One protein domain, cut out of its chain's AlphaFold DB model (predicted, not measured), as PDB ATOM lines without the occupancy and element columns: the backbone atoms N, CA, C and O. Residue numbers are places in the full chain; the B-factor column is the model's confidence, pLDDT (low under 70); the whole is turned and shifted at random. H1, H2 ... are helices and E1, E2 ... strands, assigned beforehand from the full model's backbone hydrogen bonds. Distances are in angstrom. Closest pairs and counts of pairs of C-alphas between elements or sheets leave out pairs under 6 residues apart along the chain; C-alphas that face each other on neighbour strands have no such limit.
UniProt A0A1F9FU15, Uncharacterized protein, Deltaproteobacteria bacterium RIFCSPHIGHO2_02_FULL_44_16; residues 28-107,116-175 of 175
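What this domain is: This is residues 28 to 107 and 116 to 175 of the 175 residues of an uncharacterized protein of Deltaproteobacteria bacterium RIFCSPHIGHO2_02_FULL_44_16 (UniProt A0A1F9FU15). A twisted antiparallel sheet of seven strands curls round one long helix, H3, which runs across its strands. Where E3, E5 and E6 bend, the sheet turns over toward its far part, and there H2 packs on it, cornering with H3, while the small helix H1 lies in a loop at the far end and H4 sits between H3 and E7. The printed part has 140 residues and is of the mixed class, with seven named strands and four named helices: along the chain come E1 to E4, then H1, then E5 and E6, then H2, H3 and H4, and last E7; the sheet is branched at E3, which has E2 and E4 as neighbours on one side and E5 on the other side. It is compact, with a radius of gyration of the C-alphas of 16.4 A, and spans 51 by 35 by 23 A.

How they stand to each other: E1, residues 31 to 36, and E2, residues 40 to 46, form an antiparallel hairpin, with N 33 and O 44 within hydrogen-bond range at 2.9 A. E2 forms a second hairpin with E3, residues 56 to 68, where N 43 and O 59 are 2.7 A apart. E3 bends by 87 degrees at residue 63. E3 forms a third hairpin with E4, residues 71 to 73, with N 66 and O 73 at 2.8 A. E1, E2, E3 and E4 make a meander, each strand the antiparallel neighbour of the one before. H1, residues 78 to 82, is not on the sheet. E5, residues 89 to 99, is antiparallel to E3, with N 60 and O 96 at 3.0 A, and lies on the other side of E3 from E2 and E4. E6, residues 117 to 126, is antiparallel to E5, with N 95 and O 120 at 2.8 A. E5 bends by 83 degrees at residue 93 and E6 by 76 degrees at residue 123. H2, residues 130 to 141, is on the sheet at a height over the sheet of 8.8 A. It is only just over E5, on which 3 of its 12 C-alphas fall, and runs along the strands, at 2 degrees to E5 on the local plane; the C-alphas of Val 89 and Gly 132, the closest of the two, are 6.0 A apart. H3, residues 144 to 163, is on the sheet, which curls round it; its closest C-alphas to E6 are Val 119 and Ser 146, 6.0 A, and to E1 Val 35 and Ile 157, 6.7 A. H2 and H3 are close but not clearly touching, about perpendicular at 78 degrees, with the C-alphas of Ala 139 and Leu 145 closest at 5.2 A. H4, residues 165 to 168, only grazes the sheet. E7, residues 169 to 174, is antiparallel to E1, with N 170 and O 34 at 2.8 A, on the other side of E1 from E2. Every O i to N i+4 pair is within hydrogen-bond range in H1, H2 and H3; H4 is too short for such a pair, and its one O i to N i+3 pair is not within range.

Where its parts are: E1 begins at C-alpha 31, (12.715, 28.874, 70.787). E3 is 28.3 A from first to last C-alpha, E5 24.8 A, E6 23.3 A and E2 18.6 A. H3, the longest helix, is 28.3 A from C-alpha 144, (12.808, 6.544, 87.822), to C-alpha 163; H2 is 16.9 A. E7 ends at C-alpha 174, (14.906, 32.121, 67.856).

The domain as a whole: The C-alphas of Ser 28 and Lys 83 are the two farthest apart, 51.8 A. Residues 108 to 115 are not printed, and C-alphas 107 and 116 are 11.7 A apart across this cut, in the link from E5 to E6. Of the links that are printed whole, none is long. The mean pLDDT of the printed part is 86.3; residues 28 to 29, 48 to 54, 101 to 107, 116 and 175 are under 70.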
ATOM      1  N   SER A  28       5.739  29.139  65.569       65.69
ATOM      2  CA  SER A  28       6.259  28.444  64.406       65.69
ATOM      3  C   SER A  28       7.792  28.458  64.291       65.69
ATOM      4  O   SER A  28       8.314  28.327  63.188       65.69
ATOM      5  N   LYS A  29       8.518  28.684  65.384       68.31
ATOM      6  CA  LYS A  29       9.984  28.667  65.411       68.31
ATOM      7  C   LYS A  29      10.496  27.843  66.577       68.31
ATOM      8  O   LYS A  29       9.773  27.637  67.555       68.31
ATOM      9  N   ILE A  30      11.749  27.412  66.475       74.50
ATOM     10  CA  ILE A  30      12.448  26.801  67.600       74.50
ATOM     11  C   ILE A  30      12.879  27.930  68.531       74.50
ATOM     12  O   ILE A  30      13.610  28.839  68.132       74.50
ATOM     13  N   ASN A  31      12.410  27.873  69.774       80.88
ATOM     14  CA  ASN A  31      12.715  28.874  70.787       80.88
ATOM     15  C   ASN A  31      13.622  28.265  71.840       80.88
ATOM     16  O   ASN A  31      13.313  27.211  72.389       80.88
ATOM     17  N   MET A  32      14.719  28.944  72.142       84.81
ATOM     18  CA  MET A  32      15.665  28.501  73.156       84.81
ATOM     19  C   MET A  32      15.694  29.495  74.306       84.81
ATOM     20  O   MET A  32      15.751  30.705  74.083       84.81
ATOM     21  N   VAL A  33      15.648  28.973  75.529       88.38
ATOM     22  CA  VAL A  33      15.679  29.765  76.757       88.38
ATOM     23  C   VAL A  33      16.720  29.206  77.699       88.38
ATOM     24  O   VAL A  33      16.675  28.033  78.064       88.38
ATOM     25  N   HIS A  34      17.620  30.069  78.143       91.56
ATOM     26  CA  HIS A  34      18.524  29.752  79.236       91.56
ATOM     27  C   HIS A  34      17.883  30.152  80.564       91.56
ATOM     28  O   HIS A  34      17.440  31.288  80.727       91.56
ATOM     29  N   VAL A  35      17.844  29.224  81.519       93.75
ATOM     30  CA  VAL A  35      17.330  29.456  82.869       93.75
ATOM     31  C   VAL A  35      18.386  29.076  83.892       93.75
ATOM     32  O   VAL A  35      18.871  27.945  83.919       93.75
ATOM     33  N   ARG A  36      18.709  30.020  84.768       94.44
ATOM     34  CA  ARG A  36      19.461  29.778  85.994       94.44
ATOM     35  C   ARG A  36      18.474  29.589  87.135       94.44
ATOM     36  O   ARG A  36      17.654  30.462  87.379       94.44
ATOM     37  N   ALA A  37      18.554  28.465  87.832       94.12
ATOM     38  CA  ALA A  37      17.629  28.129  88.904       94.12
ATOM     39  C   ALA A  37      18.377  27.677  90.167       94.12
ATOM     40  O   ALA A  37      19.602  27.787  90.258       94.12
ATOM     41  N   SER A  38      17.646  27.196  91.175       94.81
ATOM     42  CA  SER A  38      18.223  26.898  92.491       94.81
ATOM     43  C   SER A  38      19.121  25.668  92.458       94.81
ATOM     44  O   SER A  38      20.159  25.626  93.125       94.81
ATOM     45  N   TYR A  39      18.729  24.648  91.696       94.50
ATOM     46  CA  TYR A  39      19.435  23.371  91.656       94.50
ATOM     47  C   TYR A  39      20.364  23.238  90.458       94.50
ATOM     48  O   TYR A  39      21.166  22.305  90.445       94.50
ATOM     49  N   GLY A  40      20.301  24.154  89.492       94.56
ATOM     50  CA  GLY A  40      21.020  23.978  88.243       94.56
ATOM     51  C   GLY A  40      20.904  25.116  87.243       94.56
ATOM     52  O   GLY A  40      20.270  26.144  87.484       94.56
ATOM     53  N   ASN A  41      21.538  24.894  86.096       95.31
ATOM     54  CA  ASN A  41      21.419  25.741  84.916       95.31
ATOM     55  C   ASN A  41      20.863  24.897  83.776       95.31
ATOM     56  O   ASN A  41      21.347  23.791  83.527       95.31
ATOM     57  N   TYR A  42      19.867  25.434  83.084       95.44
ATOM     58  CA  TYR A  42      19.096  24.700  82.096       95.44
ATOM     59  C   TYR A  42      19.004  25.492  80.798       95.44
ATOM     60  O   TYR A  42      18.803  26.705  80.797       95.44
ATOM     61  N   LYS A  43      19.126  24.789  79.682       93.06
ATOM     62  CA  LYS A  43      18.810  25.250  78.339       93.06
ATOM     63  C   LYS A  43      17.552  24.509  77.910       93.06
ATOM     64  O   LYS A  43      17.548  23.284  77.810       93.06
ATOM     65  N   ILE A  44      16.486  25.262  77.697       90.31
ATOM     66  CA  ILE A  44      15.175  24.741  77.344       90.31
ATOM     67  C   ILE A  44      14.954  25.038  75.872       90.31
ATOM     68  O   ILE A  44      14.928  26.204  75.475       90.31
ATOM     69  N   THR A  45      14.773  23.994  75.080       86.81
ATOM     70  CA  THR A  45      14.385  24.104  73.679       86.81
ATOM     71  C   THR A  45      12.895  23.803  73.574       86.81
ATOM     72  O   THR A  45      12.429  22.730  73.953       86.81
ATOM     73  N   LEU A  46      12.136  24.777  73.082       82.44
ATOM     74  CA  LEU A  46      10.717  24.656  72.775       82.44
ATOM     75  C   LEU A  46      10.585  24.523  71.258       82.44
ATOM     76  O   LEU A  46      10.793  25.498  70.527       82.44
ATOM     77  N   GLY A  47      10.274  23.316  70.795       70.56
ATOM     78  CA  GLY A  47      10.091  23.035  69.377       70.56
ATOM     79  C   GLY A  47       8.721  23.475  68.859       70.56
ATOM     80  O   GLY A  47       7.795  23.793  69.617       70.56
ATOM     81  N   GLN A  48       8.589  23.479  67.533       64.56
ATOM     82  CA  GLN A  48       7.278  23.513  66.902       64.56
ATOM     83  C   GLN A  48       6.616  22.150  67.077       64.56
ATOM     84  O   GLN A  48       7.268  21.128  66.899       64.56
ATOM     85  N   ASN A  49       5.308  22.116  67.312       52.34
ATOM     86  CA  ASN A  49       4.549  21.040  66.700       52.34
ATOM     87  C   ASN A  49       3.156  21.505  66.307       52.34
ATOM     88  O   ASN A  49       2.509  22.299  66.994       52.34
ATOM     89  N   THR A  50       2.738  21.045  65.138       51.09
ATOM     90  CA  THR A  50       1.420  21.277  64.572       51.09
ATOM     91  C   THR A  50       0.346  20.774  65.538       51.09
ATOM     92  O   THR A  50       0.224  19.587  65.815       51.09
ATOM     93  N   GLU A  51      -0.414  21.729  66.060       47.84
ATOM     94  CA  GLU A  51      -1.736  21.621  66.684       47.84
ATOM     95  C   GLU A  51      -1.947  20.844  67.998       47.84
ATOM     96  O   GLU A  51      -3.005  21.081  68.576       47.84
ATOM     97  N   GLN A  52      -1.051  19.991  68.528       51.84
ATOM     98  CA  GLN A  52      -1.453  19.163  69.696       51.84
ATOM     99  C   GLN A  52      -0.545  19.125  70.936       51.84
ATOM    100  O   GLN A  52      -1.110  19.083  72.020       51.84
ATOM    101  N   ASP A  53       0.784  19.244  70.852       57.19
ATOM    102  CA  ASP A  53       1.613  19.500  72.045       57.19
ATOM    103  C   ASP A  53       3.006  20.027  71.650       57.19
ATOM    104  O   ASP A  53       3.671  19.428  70.800       57.19
ATOM    105  N   PRO A  54       3.484  21.145  72.224       62.22
ATOM    106  CA  PRO A  54       4.839  21.634  71.977       62.22
ATOM    107  C   PRO A  54       5.873  20.657  72.554       62.22
ATOM    108  O   PRO A  54       5.813  20.291  73.731       62.22
ATOM    109  N   SER A  55       6.856  20.263  71.744       74.94
ATOM    110  CA  SER A  55       8.000  19.497  72.235       74.94
ATOM    111  C   SER A  55       8.845  20.372  73.164       74.94
ATOM    112  O   SER A  55       9.141  21.531  72.863       74.94
ATOM    113  N   VAL A  56       9.203  19.821  74.327       81.94
ATOM    114  CA  VAL A  56      10.130  20.449  75.273       81.94
ATOM    115  C   VAL A  56      11.322  19.532  75.440       81.94
ATOM    116  O   VAL A  56      11.161  18.362  75.781       81.94
ATOM    117  N   GLU A  57      12.500  20.086  75.224       87.62
ATOM    118  CA  GLU A  57      13.782  19.453  75.483       87.62
ATOM    119  C   GLU A  57      14.539  20.299  76.506       87.62
ATOM    120  O   GLU A  57      14.540  21.530  76.442       87.62
ATOM    121  N   ILE A  58      15.143  19.633  77.483       90.00
ATOM    122  CA  ILE A  58      15.892  20.251  78.569       90.00
ATOM    123  C   ILE A  58      17.288  19.650  78.573       90.00
ATOM    124  O   ILE A  58      17.466  18.488  78.936       90.00
ATOM    125  N   ASP A  59      18.273  20.473  78.247       93.19
ATOM    126  CA  ASP A  59      19.679  20.194  78.517       93.19
ATOM    127  C   ASP A  59      20.118  20.975  79.745       93.19
ATOM    128  O   ASP A  59      19.740  22.135  79.911       93.19
ATOM    129  N   GLY A  60      20.969  20.411  80.591       93.44
ATOM    130  CA  GLY A  60      21.523  21.206  81.675       93.44
ATOM    131  C   GLY A  60      22.378  20.454  82.667       93.44
ATOM    132  O   GLY A  60      22.783  19.312  82.456       93.44
ATOM    133  N   GLU A  61      22.618  21.132  83.781       94.75
ATOM    134  CA  GLU A  61      23.394  20.621  84.900       94.75
ATOM    135  C   GLU A  61      22.597  20.779  86.194       94.75
ATOM    136  O   GLU A  61      22.140  21.880  86.498       94.75
ATOM    137  N   ILE A  62      22.462  19.702  86.973       94.81
ATOM    138  CA  ILE A  62      21.969  19.737  88.356       94.81
ATOM    139  C   ILE A  62      23.169  19.588  89.296       94.81
ATOM    140  O   ILE A  62      23.937  18.635  89.183       94.81
ATOM    141  N   HIS A  63      23.301  20.464  90.293       94.81
ATOM    142  CA  HIS A  63      24.407  20.413  91.253       94.81
ATOM    143  C   HIS A  63      24.466  19.087  92.024       94.81
ATOM    144  O   HIS A  63      25.548  18.547  92.253       94.81
ATOM    145  N   HIS A  64      23.319  18.577  92.480       96.00
ATOM    146  CA  HIS A  64      23.241  17.301  93.182       96.00
ATOM    147  C   HIS A  64      21.817  16.741  93.278       96.00
ATOM    148  O   HIS A  64      20.833  17.474  93.214       96.00
ATOM    149  N   LEU A  65      21.722  15.430  93.509       97.06
ATOM    150  CA  LEU A  65      20.498  14.719  93.874       97.06
ATOM    151  C   LEU A  65      20.777  13.706  94.990       97.06
ATOM    152  O   LEU A  65      21.806  13.030  95.006       97.06
ATOM    153  N   PHE A  66      19.814  13.557  95.896       97.62
ATOM    154  CA  PHE A  66      19.818  12.561  96.964       97.62
ATOM    155  C   PHE A  66      18.887  11.406  96.603       97.62
ATOM    156  O   PHE A  66      17.679  11.598  96.443       97.62
ATOM    157  N   LEU A  67      19.444  10.202  96.522       97.06
ATOM    158  CA  LEU A  67      18.725   8.960  96.259       97.06
ATOM    159  C   LEU A  67      18.654   8.116  97.534       97.06
ATOM    160  O   LEU A  67      19.665   7.807  98.158       97.06
ATOM    161  N   THR A  68      17.441   7.715  97.895       95.38
ATOM    162  CA  THR A  68      17.130   6.838  99.033       95.38
ATOM    163  C   THR A  68      16.045   5.839  98.650       95.38
ATOM    164  O   THR A  68      15.388   6.029  97.619       95.38
ATOM    165  N   PRO A  69      15.794   4.791  99.462       92.25
ATOM    166  CA  PRO A  69      14.702   3.863  99.201       92.25
ATOM    167  C   PRO A  69      13.381   4.597  98.956       92.25
ATOM    168  O   PRO A  69      12.846   5.278  99.829       92.25
ATOM    169  N   GLY A  70      12.868   4.479  97.732       88.88
ATOM    170  CA  GLY A  70      11.604   5.087  97.330       88.88
ATOM    171  C   GLY A  70      11.666   6.553  96.885       88.88
ATOM    172  O   GLY A  70      10.732   6.965  96.201       88.88
ATOM    173  N   ARG A  71      12.738   7.317  97.147       93.75
ATOM    174  CA  ARG A  71      12.761   8.780  96.938       93.75
ATOM    175  C   ARG A  71      14.047   9.291  96.281       93.75
ATOM    176  O   ARG A  71      15.144   8.952  96.716       93.75
ATOM    177  N   ILE A  72      13.874  10.179  95.302       96.12
ATOM    178  CA  ILE A  72      14.921  10.989  94.660       96.12
ATOM    179  C   ILE A  72      14.528  12.452  94.860       96.12
ATOM    180  O   ILE A  72      13.380  12.805  94.587       96.12
ATOM    181  N   ALA A  73      15.419  13.278  95.401       96.69
ATOM    182  CA  ALA A  73      15.106  14.665  95.738       96.69
ATOM    183  C   ALA A  73      16.342  15.573  95.646       96.69
ATOM    184  O   ALA A  73      17.454  15.087  95.846       96.69
ATOM    185  N   PRO A  74      16.164  16.889  95.429       95.69
ATOM    186  CA  PRO A  74      17.275  17.838  95.420       95.69
ATOM    187  C   PRO A  74      17.792  18.138  96.829       95.69
ATOM    188  O   PRO A  74      18.913  18.581  96.982       95.69
ATOM    189  N   ASN A  75      16.999  17.865  97.871       95.69
ATOM    190  CA  ASN A  75      17.362  18.110  99.265       95.69
ATOM    191  C   ASN A  75      17.055  16.894 100.150       95.69
ATOM    192  O   ASN A  75      16.034  16.210  99.940       95.69
ATOM    193  N   PRO A  76      17.869  16.644 101.189       94.31
ATOM    194  CA  PRO A  76      17.550  15.634 102.176       94.31
ATOM    195  C   PRO A  76      16.397  16.086 103.079       94.31
ATOM    196  O   PRO A  76      16.088  17.267 103.199       94.31
ATOM    197  N   THR A  77      15.732  15.134 103.728       92.62
ATOM    198  CA  THR A  77      14.801  15.418 104.821       92.62
ATOM    199  C   THR A  77      15.553  15.687 106.121       92.62
ATOM    200  O   THR A  77      16.674  15.217 106.312       92.62
ATOM    201  N   ASN A  78      14.883  16.334 107.076       94.19
ATOM    202  CA  ASN A  78      15.408  16.500 108.436       94.19
ATOM    203  C   ASN A  78      15.802  15.157 109.070       94.19
ATOM    204  O   ASN A  78      16.866  15.052 109.663       94.19
ATOM    205  N   LEU A  79      15.008  14.101 108.855       92.25
ATOM    206  CA  LEU A  79      15.328  12.759 109.350       92.25
ATOM    207  C   LEU A  79      16.613  12.191 108.727       92.25
ATOM    208  O   LEU A  79      17.372  11.499 109.403       92.25
ATOM    209  N   GLN A  80      16.852  12.446 107.436       93.00
ATOM    210  CA  GLN A  80      18.094  12.039 106.773       93.00
ATOM    211  C   GLN A  80      19.286  12.786 107.370       93.00
ATOM    212  O   GLN A  80      20.288  12.154 107.691       93.00
ATOM    213  N   ILE A  81      19.146  14.092 107.603       93.62
ATOM    214  CA  ILE A  81      20.178  14.917 108.243       93.62
ATOM    215  C   ILE A  81      20.480  14.404 109.659       93.62
ATOM    216  O   ILE A  81      21.634  14.131 109.976       93.62
ATOM    217  N   GLU A  82      19.455  14.184 110.489       95.62
ATOM    218  CA  GLU A  82      19.588  13.659 111.859       95.62
ATOM    219  C   GLU A  82      20.282  12.290 111.907       95.62
ATOM    220  O   GLU A  82      20.979  11.963 112.868       95.62
ATOM    221  N   LYS A  83      20.112  11.482 110.857       94.88
ATOM    222  CA  LYS A  83      20.751  10.170 110.706       94.88
ATOM    223  C   LYS A  83      22.057  10.215 109.914       94.88
ATOM    224  O   LYS A  83      22.505   9.168 109.449       94.88
ATOM    225  N   ASN A  84      22.671  11.389 109.761       94.44
ATOM    226  CA  ASN A  84      23.924  11.586 109.025       94.44
ATOM    227  C   ASN A  84      23.888  10.974 107.618       94.44
ATOM    228  O   ASN A  84      24.845  10.340 107.180       94.44
ATOM    229  N   MET A  85      22.759  11.122 106.925       94.56
ATOM    230  CA  MET A  85      22.557  10.650 105.555       94.56
ATOM    231  C   MET A  85      22.669   9.127 105.383       94.56
ATOM    232  O   MET A  85      22.898   8.643 104.274       94.56
ATOM    233  N   LYS A  86      22.473   8.349 106.456       93.62
ATOM    234  CA  LYS A  86      22.424   6.885 106.370       93.62
ATOM    235  C   LYS A  86      21.423   6.430 105.297       93.62
ATOM    236  O   LYS A  86      20.347   7.013 105.164       93.62
ATOM    237  N   ASP A  87      21.783   5.376 104.561       94.00
ATOM    238  CA  ASP A  87      20.976   4.781 103.486       94.00
ATOM    239  C   ASP A  87      20.730   5.737 102.300       94.00
ATOM    240  O   ASP A  87      19.710   5.645 101.613       94.00
ATOM    241  N   THR A  88      21.672   6.660 102.063       97.00
ATOM    242  CA  THR A  88      21.604   7.647 100.978       97.00
ATOM    243  C   THR A  88      22.763   7.512 100.002       97.00
ATOM    244  O   THR A  88      23.914   7.330 100.391       97.00
ATOM    245  N   VAL A  89      22.457   7.663  98.718       97.50
ATOM    246  CA  VAL A  89      23.432   7.937  97.665       97.50
ATOM    247  C   VAL A  89      23.321   9.412  97.299       97.50
ATOM    248  O   VAL A  89      22.222   9.910  97.048       97.50
ATOM    249  N   ILE A  90      24.451  10.113  97.270       97.62
ATOM    250  CA  ILE A  90      24.532  11.499  96.809       97.62
ATOM    251  C   ILE A  90      25.150  11.483  95.414       97.62
ATOM    252  O   ILE A  90      26.296  11.071  95.252       97.62
ATOM    253  N   MET A  91      24.392  11.919  94.417       97.19
ATOM    254  CA  MET A  91      24.867  12.133  93.050       97.19
ATOM    255  C   MET A  91      25.194  13.615  92.902       97.19
ATOM    256  O   MET A  91      24.389  14.442  93.329       97.19
ATOM    257  N   ARG A  92      26.354  13.965  92.349       96.25
ATOM    258  CA  ARG A  92      26.817  15.353  92.210       96.25
ATOM    259  C   ARG A  92      27.218  15.666  90.775       96.25
ATOM    260  O   ARG A  92      27.654  14.771  90.047       96.25
ATOM    261  N   ASP A  93      27.069  16.940  90.426       94.56
ATOM    262  CA  ASP A  93      27.365  17.526  89.119       94.56
ATOM    263  C   ASP A  93      26.754  16.680  87.991       94.56
ATOM    264  O   ASP A  93      27.457  16.071  87.182       94.56
ATOM    265  N   LEU A  94      25.424  16.551  88.019       95.56
ATOM    266  CA  LEU A  94      24.689  15.717  87.083       95.56
ATOM    267  C   LEU A  94      24.468  16.469  85.777       95.56
ATOM    268  O   LEU A  94      23.869  17.540  85.790       95.56
ATOM    269  N   SER A  95      24.872  15.878  84.658       95.19
ATOM    270  CA  SER A  95      24.459  16.316  83.324       95.19
ATOM    271  C   SER A  95      23.115  15.686  82.977       95.19
ATOM    272  O   SER A  95      22.905  14.495  83.222       95.19
ATOM    273  N   VAL A  96      22.199  16.478  82.427       93.00
ATOM    274  CA  VAL A  96      20.867  16.017  82.034       93.00
ATOM    275  C   VAL A  96      20.564  16.378  80.589       93.00
ATOM    276  O   VAL A  96      20.871  17.480  80.143       93.00
ATOM    277  N   HIS A  97      19.916  15.447  79.900       91.88
ATOM    278  CA  HIS A  97      19.238  15.663  78.628       91.88
ATOM    279  C   HIS A  97      17.872  14.992  78.740       91.88
ATOM    280  O   HIS A  97      17.802  13.775  78.910       91.88
ATOM    281  N   LEU A  98      16.787  15.761  78.750       86.94
ATOM    282  CA  LEU A  98      15.445  15.261  79.041       86.94
ATOM    283  C   LEU A  98      14.429  15.827  78.055       86.94
ATOM    284  O   LEU A  98      14.265  17.040  77.963       86.94
ATOM    285  N   LEU A  99      13.669  14.951  77.406       82.75
ATOM    286  CA  LEU A  99      12.468  15.348  76.675       82.75
ATOM    287  C   LEU A  99      11.238  15.433  77.594       82.75
ATOM    288  O   LEU A  99      11.236  14.931  78.721       82.75
ATOM    289  N   ASN A 100      10.167  16.066  77.122       74.69
ATOM    290  CA  ASN A 100       8.869  16.008  77.788       74.69
ATOM    291  C   ASN A 100       8.356  14.550  77.772       74.69
ATOM    292  O   ASN A 100       8.324  13.961  76.693       74.69
ATOM    293  N   PRO A 101       7.918  13.963  78.903       63.16
ATOM    294  CA  PRO A 101       7.413  12.585  78.946       63.16
ATOM    295  C   PRO A 101       6.251  12.294  77.984       63.16
ATOM    296  O   PRO A 101       6.065  11.144  77.592       63.16
ATOM    297  N   ASP A 102       5.495  13.329  77.607       60.78
ATOM    298  CA  ASP A 102       4.350  13.248  76.693       60.78
ATOM    299  C   ASP A 102       4.724  13.568  75.226       60.78
ATOM    300  O   ASP A 102       3.910  13.392  74.321       60.78
ATOM    301  N   GLY A 103       5.951  14.039  74.966       49.44
ATOM    302  CA  GLY A 103       6.392  14.517  73.656       49.44
ATOM    303  C   GLY A 103       7.098  13.439  72.838       49.44
ATOM    304  O   GLY A 103       8.198  13.007  73.181       49.44
ATOM    305  N   GLN A 104       6.501  13.048  71.710       43.03
ATOM    306  CA  GLN A 104       7.221  12.343  70.651       43.03
ATOM    307  C   GLN A 104       8.351  13.247  70.143       43.03
ATOM    308  O   GLN A 104       8.102  14.373  69.712       43.03
ATOM    309  N   ALA A 105       9.593  12.769  70.224       42.22
ATOM    310  CA  ALA A 105      10.703  13.393  69.518       42.22
ATOM    311  C   ALA A 105      10.389  13.373  68.017       42.22
ATOM    312  O   ALA A 105       9.975  12.332  67.504       42.22
ATOM    313  N   GLU A 106      10.568  14.498  67.322       39.81
ATOM    314  CA  GLU A 106      10.517  14.490  65.861       39.81
ATOM    315  C   GLU A 106      11.530  13.467  65.331       39.81
ATOM    316  O   GLU A 106      12.686  13.425  65.760       39.81
ATOM    317  N   GLU A 107      11.066  12.606  64.427       39.31
ATOM    318  CA  GLU A 107      11.860  11.574  63.774       39.31
ATOM    319  C   GLU A 107      13.125  12.174  63.143       39.31
ATOM    320  O   GLU A 107      13.077  12.827  62.100       39.31
ATOM    321  N   ASN A 116      16.839   9.284  74.308       61.47
ATOM    322  CA  ASN A 116      16.156  10.568  74.559       61.47
ATOM    323  C   ASN A 116      15.957  11.019  76.017       61.47
ATOM    324  O   ASN A 116      15.356  12.063  76.252       61.47
ATOM    325  N   HIS A 117      16.479  10.290  77.006       70.56
ATOM    326  CA  HIS A 117      16.604  10.824  78.367       70.56
ATOM    327  C   HIS A 117      17.871  10.295  79.032       70.56
ATOM    328  O   HIS A 117      17.966   9.095  79.301       70.56
ATOM    329  N   SER A 118      18.811  11.173  79.365       84.12
ATOM    330  CA  SER A 118      20.008  10.819  80.125       84.12
ATOM    331  C   SER A 118      20.137  11.683  81.377       84.12
ATOM    332  O   SER A 118      19.811  12.869  81.399       84.12
ATOM    333  N   VAL A 119      20.584  11.038  82.454       89.50
ATOM    334  CA  VAL A 119      21.000  11.683  83.697       89.50
ATOM    335  C   VAL A 119      22.306  11.022  84.099       89.50
ATOM    336  O   VAL A 119      22.321   9.847  84.468       89.50
ATOM    337  N   GLU A 120      23.400  11.766  84.011       92.06
ATOM    338  CA  GLU A 120      24.748  11.254  84.240       92.06
ATOM    339  C   GLU A 120      25.406  12.015  85.382       92.06
ATOM    340  O   GLU A 120      25.608  13.222  85.297       92.06
ATOM    341  N   ALA A 121      25.739  11.315  86.467       93.12
ATOM    342  CA  ALA A 121      26.431  11.908  87.603       93.12
ATOM    343  C   ALA A 121      27.948  11.843  87.405       93.12
ATOM    344  O   ALA A 121      28.499  10.769  87.155       93.12
ATOM    345  N   ARG A 122      28.639  12.972  87.591       93.62
ATOM    346  CA  ARG A 122      30.108  13.005  87.587       93.62
ATOM    347  C   ARG A 122      30.700  12.351  88.830       93.62
ATOM    348  O   ARG A 122      31.747  11.711  88.762       93.62
ATOM    349  N   GLU A 123      30.052  12.547  89.973       95.69
ATOM    350  CA  GLU A 123      30.485  12.002  91.255       95.69
ATOM    351  C   GLU A 123      29.309  11.324  91.967       95.69
ATOM    352  O   GLU A 123      28.186  11.830  91.991       95.69
ATOM    353  N   MET A 124      29.583  10.163  92.567       95.75
ATOM    354  CA  MET A 124      28.626   9.405  93.370       95.75
ATOM    355  C   MET A 124      29.236   9.058  94.726       95.75
ATOM    356  O   MET A 124      30.262   8.386  94.806       95.75
ATOM    357  N   ILE A 125      28.573   9.486  95.798       96.88
ATOM    358  CA  ILE A 125      28.957   9.208  97.182       96.88
ATOM    359  C   ILE A 125      27.931   8.234  97.762       96.88
ATOM    360  O   ILE A 125      26.795   8.608  98.061       96.88
ATOM    361  N   ASN A 126      28.324   6.969  97.906       96.38
ATOM    362  CA  ASN A 126      27.454   5.911  98.408       96.38
ATOM    363  C   ASN A 126      27.593   5.752  99.932       96.38
ATOM    364  O   ASN A 126      28.543   5.141 100.418       96.38
ATOM    365  N   LEU A 127      26.617   6.264 100.689       96.19
ATOM    366  CA  LEU A 127      26.528   6.114 102.150       96.19
ATOM    367  C   LEU A 127      25.590   4.963 102.568       96.19
ATOM    368  O   LEU A 127      25.300   4.790 103.754       96.19
ATOM    369  N   ALA A 128      25.093   4.189 101.600       94.25
ATOM    370  CA  ALA A 128      24.165   3.076 101.791       94.25
ATOM    371  C   ALA A 128      24.826   1.689 101.645       94.25
ATOM    372  O   ALA A 128      24.172   0.676 101.891       94.25
ATOM    373  N   GLY A 129      26.107   1.619 101.260       94.19
ATOM    374  CA  GLY A 129      26.820   0.354 101.033       94.19
ATOM    375  C   GLY A 129      26.262  -0.416  99.833       94.19
ATOM    376  O   GLY A 129      25.833   0.199  98.860       94.19
ATOM    377  N   GLU A 130      26.223  -1.748  99.906       94.19
ATOM    378  CA  GLU A 130      25.704  -2.615  98.826       94.19
ATOM    379  C   GLU A 130      24.294  -2.198  98.372       94.19
ATOM    380  O   GLU A 130      24.015  -2.087  97.182       94.19
ATOM    381  N   ARG A 131      23.434  -1.815  99.323       93.25
ATOM    382  CA  ARG A 131      22.082  -1.323  99.037       93.25
ATOM    383  C   ARG A 131      22.074  -0.061  98.169       93.25
ATOM    384  O   ARG A 131      21.129   0.165  97.423       93.25
ATOM    385  N   GLY A 132      23.092   0.790  98.281       94.56
ATOM    386  CA  GLY A 132      23.214   1.984  97.448       94.56
ATOM    387  C   GLY A 132      23.433   1.655  95.979       94.56
ATOM    388  O   GLY A 132      22.842   2.302  95.120       94.56
ATOM    389  N   GLU A 133      24.228   0.627  95.689       94.38
ATOM    390  CA  GLU A 133      24.489   0.182  94.316       94.38
ATOM    391  C   GLU A 133      23.219  -0.381  93.675       94.38
ATOM    392  O   GLU A 133      22.872   0.005  92.557       94.38
ATOM    393  N   GLU A 134      22.470  -1.202  94.419       95.12
ATOM    394  CA  GLU A 134      21.166  -1.724  93.996       95.12
ATOM    395  C   GLU A 134      20.176  -0.593  93.691       95.12
ATOM    396  O   GLU A 134      19.533  -0.595  92.642       95.12
ATOM    397  N   LEU A 135      20.093   0.414  94.572       94.56
ATOM    398  CA  LEU A 135      19.201   1.561  94.391       94.56
ATOM    399  C   LEU A 135      19.515   2.346  93.115       94.56
ATOM    400  O   LEU A 135      18.590   2.779  92.427       94.56
ATOM    401  N   ILE A 136      20.797   2.556  92.808       93.75
ATOM    402  CA  ILE A 136      21.213   3.271  91.595       93.75
ATOM    403  C   ILE A 136      20.820   2.458  90.363       93.75
ATOM    404  O   ILE A 136      20.170   2.989  89.462       93.75
ATOM    405  N   GLN A 137      21.172   1.171  90.336       92.31
ATOM    406  CA  GLN A 137      20.865   0.290  89.210       92.31
ATOM    407  C   GLN A 137      19.356   0.196  88.966       92.31
ATOM    408  O   GLN A 137      18.915   0.334  87.827       92.31
ATOM    409  N   GLU A 138      18.558   0.040  90.024       91.56
ATOM    410  CA  GLU A 138      17.097   0.026  89.938       91.56
ATOM    411  C   GLU A 138      16.557   1.363  89.412       91.56
ATOM    412  O   GLU A 138      15.718   1.385  88.507       91.56
ATOM    413  N   ALA A 139      17.037   2.491  89.944       90.06
ATOM    414  CA  ALA A 139      16.565   3.817  89.553       90.06
ATOM    415  C   ALA A 139      16.871   4.145  88.084       90.06
ATOM    416  O   ALA A 139      16.043   4.776  87.423       90.06
ATOM    417  N   VAL A 140      18.026   3.704  87.578       87.12
ATOM    418  CA  VAL A 140      18.419   3.855  86.171       87.12
ATOM    419  C   VAL A 140      17.617   2.902  85.286       87.12
ATOM    420  O   VAL A 140      16.967   3.352  84.346       87.12
ATOM    421  N   ALA A 141      17.586   1.605  85.609       85.50
ATOM    422  CA  ALA A 141      16.912   0.593  84.792       85.50
ATOM    423  C   ALA A 141      15.396   0.823  84.675       85.50
ATOM    424  O   ALA A 141      14.801   0.524  83.644       85.50
ATOM    425  N   SER A 142      14.769   1.373  85.718       85.75
ATOM    426  CA  SER A 142      13.336   1.697  85.726       85.75
ATOM    427  C   SER A 142      12.992   3.062  85.115       85.75
ATOM    428  O   SER A 142      11.814   3.409  85.050       85.75
ATOM    429  N   GLY A 143      13.982   3.878  84.735       84.75
ATOM    430  CA  GLY A 143      13.770   5.266  84.297       84.75
ATOM    431  C   GLY A 143      13.296   6.216  85.409       84.75
ATOM    432  O   GLY A 143      12.995   7.385  85.154       84.75
ATOM    433  N   LYS A 144      13.239   5.750  86.665       88.56
ATOM    434  CA  LYS A 144      12.808   6.544  87.822       88.56
ATOM    435  C   LYS A 144      13.705   7.758  88.049       88.56
ATOM    436  O   LYS A 144      13.199   8.802  88.461       88.56
ATOM    437  N   LEU A 145      15.006   7.630  87.778       89.94
ATOM    438  CA  LEU A 145      15.960   8.732  87.893       89.94
ATOM    439  C   LEU A 145      15.619   9.875  86.931       89.94
ATOM    440  O   LEU A 145      15.414  10.998  87.386       89.94
ATOM    441  N   SER A 146      15.475   9.583  85.637       89.81
ATOM    442  CA  SER A 146      15.152  10.585  84.612       89.81
ATOM    443  C   SER A 146      13.800  11.247  84.862       89.81
ATOM    444  O   SER A 146      13.683  12.468  84.779       89.81
ATOM    445  N   LYS A 147      12.788  10.469  85.270       89.06
ATOM    446  CA  LYS A 147      11.471  11.010  85.630       89.06
ATOM    447  C   LYS A 147      11.543  11.962  86.825       89.06
ATOM    448  O   LYS A 147      10.942  13.031  86.798       89.06
ATOM    449  N   ALA A 148      12.261  11.579  87.879       91.44
ATOM    450  CA  ALA A 148      12.417  12.433  89.050       91.44
ATOM    451  C   ALA A 148      13.207  13.705  88.721       91.44
ATOM    452  O   ALA A 148      12.807  14.783  89.151       91.44
ATOM    453  N   ALA A 149      14.286  13.591  87.941       92.81
ATOM    454  CA  ALA A 149      15.065  14.737  87.485       92.81
ATOM    455  C   ALA A 149      14.193  15.717  86.689       92.81
ATOM    456  O   ALA A 149      14.190  16.900  87.013       92.81
ATOM    457  N   TYR A 150      13.385  15.228  85.742       91.31
ATOM    458  CA  TYR A 150      12.464  16.064  84.969       91.31
ATOM    459  C   TYR A 150      11.514  16.860  85.866       91.31
ATOM    460  O   TYR A 150      11.411  18.075  85.745       91.31
ATOM    461  N   GLU A 151      10.858  16.190  86.814       91.56
ATOM    462  CA  GLU A 151       9.918  16.831  87.737       91.56
ATOM    463  C   GLU A 151      10.592  17.875  88.642       91.56
ATOM    464  O   GLU A 151      10.031  18.945  88.884       91.56
ATOM    465  N   ILE A 152      11.808  17.584  89.110       94.62
ATOM    466  CA  ILE A 152      12.607  18.506  89.923       94.62
ATOM    467  C   ILE A 152      13.000  19.736  89.105       94.62
ATOM    468  O   ILE A 152      12.778  20.852  89.567       94.62
ATOM    469  N   ILE A 153      13.537  19.541  87.900       94.44
ATOM    470  CA  ILE A 153      13.972  20.631  87.020       94.44
ATOM    471  C   ILE A 153      12.780  21.488  86.605       94.44
ATOM    472  O   ILE A 153      12.845  22.711  86.683       94.44
ATOM    473  N   ARG A 154      11.658  20.859  86.230       92.75
ATOM    474  CA  ARG A 154      10.413  21.555  85.892       92.75
ATOM    475  C   ARG A 154       9.988  22.491  87.017       92.75
ATOM    476  O   ARG A 154       9.697  23.658  86.773       92.75
ATOM    477  N   HIS A 155       9.940  21.977  88.243       94.19
ATOM    478  CA  HIS A 155       9.557  22.774  89.401       94.19
ATOM    479  C   HIS A 155      10.556  23.907  89.667       94.19
ATOM    480  O   HIS A 155      10.139  25.046  89.845       94.19
ATOM    481  N   ASP A 156      11.854  23.606  89.626       95.38
ATOM    482  CA  ASP A 156      12.932  24.567  89.868       95.38
ATOM    483  C   ASP A 156      12.903  25.734  88.872       95.38
ATOM    484  O   ASP A 156      12.945  26.893  89.277       95.38
ATOM    485  N   ILE A 157      12.729  25.445  87.578       93.69
ATOM    486  CA  ILE A 157      12.590  26.458  86.523       93.69
ATOM    487  C   ILE A 157      11.389  27.370  86.786       93.69
ATOM    488  O   ILE A 157      11.523  28.592  86.757       93.69
ATOM    489  N   LEU A 158      10.208  26.789  87.028       92.81
ATOM    490  CA  LEU A 158       8.984  27.572  87.221       92.81
ATOM    491  C   LEU A 158       9.072  28.446  88.476       92.81
ATOM    492  O   LEU A 158       8.662  29.604  88.440       92.81
ATOM    493  N   THR A 159       9.633  27.917  89.565       93.56
ATOM    494  CA  THR A 159       9.871  28.676  90.796       93.56
ATOM    495  C   THR A 159      10.865  29.809  90.562       93.56
ATOM    496  O   THR A 159      10.555  30.950  90.889       93.56
ATOM    497  N   ALA A 160      12.010  29.540  89.929       93.38
ATOM    498  CA  ALA A 160      13.029  30.553  89.656       93.38
ATOM    499  C   ALA A 160      12.479  31.710  88.803       93.38
ATOM    500  O   ALA A 160      12.634  32.881  89.151       93.38
ATOM    501  N   LEU A 161      11.746  31.391  87.733       91.00
ATOM    502  CA  LEU A 161      11.120  32.393  86.866       91.00
ATOM    503  C   LEU A 161       9.977  33.164  87.545       91.00
ATOM    504  O   LEU A 161       9.702  34.295  87.155       91.00
ATOM    505  N   THR A 162       9.312  32.578  88.543       90.62
ATOM    506  CA  THR A 162       8.239  33.249  89.295       90.62
ATOM    507  C   THR A 162       8.805  34.185  90.360       90.62
ATOM    508  O   THR A 162       8.368  35.329  90.470       90.62
ATOM    509  N   ASP A 163       9.779  33.709  91.134       90.81
ATOM    510  CA  ASP A 163      10.292  34.423  92.303       90.81
ATOM    511  C   ASP A 163      11.357  35.463  91.918       90.81
ATOM    512  O   ASP A 163      11.415  36.546  92.504       90.81
ATOM    513  N   HIS A 164      12.184  35.153  90.911       88.12
ATOM    514  CA  HIS A 164      13.354  35.944  90.518       88.12
ATOM    515  C   HIS A 164      13.547  36.000  88.986       88.12
ATOM    516  O   HIS A 164      14.591  35.580  88.482       88.12
ATOM    517  N   PRO A 165      12.578  36.521  88.208       84.81
ATOM    518  CA  PRO A 165      12.618  36.468  86.744       84.81
ATOM    519  C   PRO A 165      13.848  37.145  86.123       84.81
ATOM    520  O   PRO A 165      14.406  36.614  85.167       84.81
ATOM    521  N   GLU A 166      14.287  38.290  86.657       85.06
ATOM    522  CA  GLU A 166      15.419  39.057  86.103       85.06
ATOM    523  C   GLU A 166      16.775  38.367  86.319       85.06
ATOM    524  O   GLU A 166      17.669  38.507  85.488       85.06
ATOM    525  N   ASP A 167      16.913  37.596  87.400       86.00
ATOM    526  CA  ASP A 167      18.144  36.864  87.728       86.00
ATOM    527  C   ASP A 167      18.170  35.461  87.108       86.00
ATOM    528  O   ASP A 167      19.238  34.879  86.888       86.00
ATOM    529  N   SER A 168      16.981  34.905  86.864       86.25
ATOM    530  CA  SER A 168      16.802  33.523  86.420       86.25
ATOM    531  C   SER A 168      16.755  33.402  84.904       86.25
ATOM    532  O   SER A 168      17.175  32.380  84.368       86.25
ATOM    533  N   LEU A 169      16.252  34.418  84.196       87.38
ATOM    534  CA  LEU A 169      16.155  34.392  82.742       87.38
ATOM    535  C   LEU A 169      17.468  34.855  82.097       87.38
ATOM    536  O   LEU A 169      17.872  36.008  82.222       87.38
ATOM    537  N   GLY A 170      18.117  33.941  81.380       82.56
ATOM    538  CA  GLY A 170      19.286  34.221  80.557       82.56
ATOM    539  C   GLY A 170      18.919  34.659  79.138       82.56
ATOM    540  O   GLY A 170      17.908  35.317  78.893       82.56
ATOM    541  N   GLU A 171      19.766  34.286  78.181       82.56
ATOM    542  CA  GLU A 171      19.539  34.568  76.765       82.56
ATOM    543  C   GLU A 171      18.306  33.824  76.227       82.56
ATOM    544  O   GLU A 171      18.029  32.674  76.590       82.56
ATOM    545  N   VAL A 172      17.573  34.508  75.348       80.38
ATOM    546  CA  VAL A 172      16.441  33.966  74.597       80.38
ATOM    547  C   VAL A 172      16.735  34.164  73.115       80.38
ATOM    548  O   VAL A 172      16.969  35.293  72.682       80.38
ATOM    549  N   SER A 173      16.704  33.083  72.340       78.00
ATOM    550  CA  SER A 173      17.019  33.102  70.906       78.00
ATOM    551  C   SER A 173      15.984  32.332  70.085       78.00
ATOM    552  O   SER A 173      15.447  31.324  70.549       78.00
ATOM    553  N   GLU A 174      15.749  32.790  68.854       74.69
ATOM    554  CA  GLU A 174      14.906  32.121  67.856       74.69
ATOM    555  C   GLU A 174      15.775  31.585  66.714       74.69
ATOM    556  O   GLU A 174      16.662  32.302  66.238       74.69
ATOM    557  N   PHE A 175      15.471  30.376  66.241       62.53
ATOM    558  CA  PHE A 175      16.089  29.767  65.062       62.53
ATOM    559  C   PHE A 175      15.039  29.432  63.998       62.53
ATOM    560  O   PHE A 175      13.915  29.014  64.373       62.53
TER     561      PHE A 175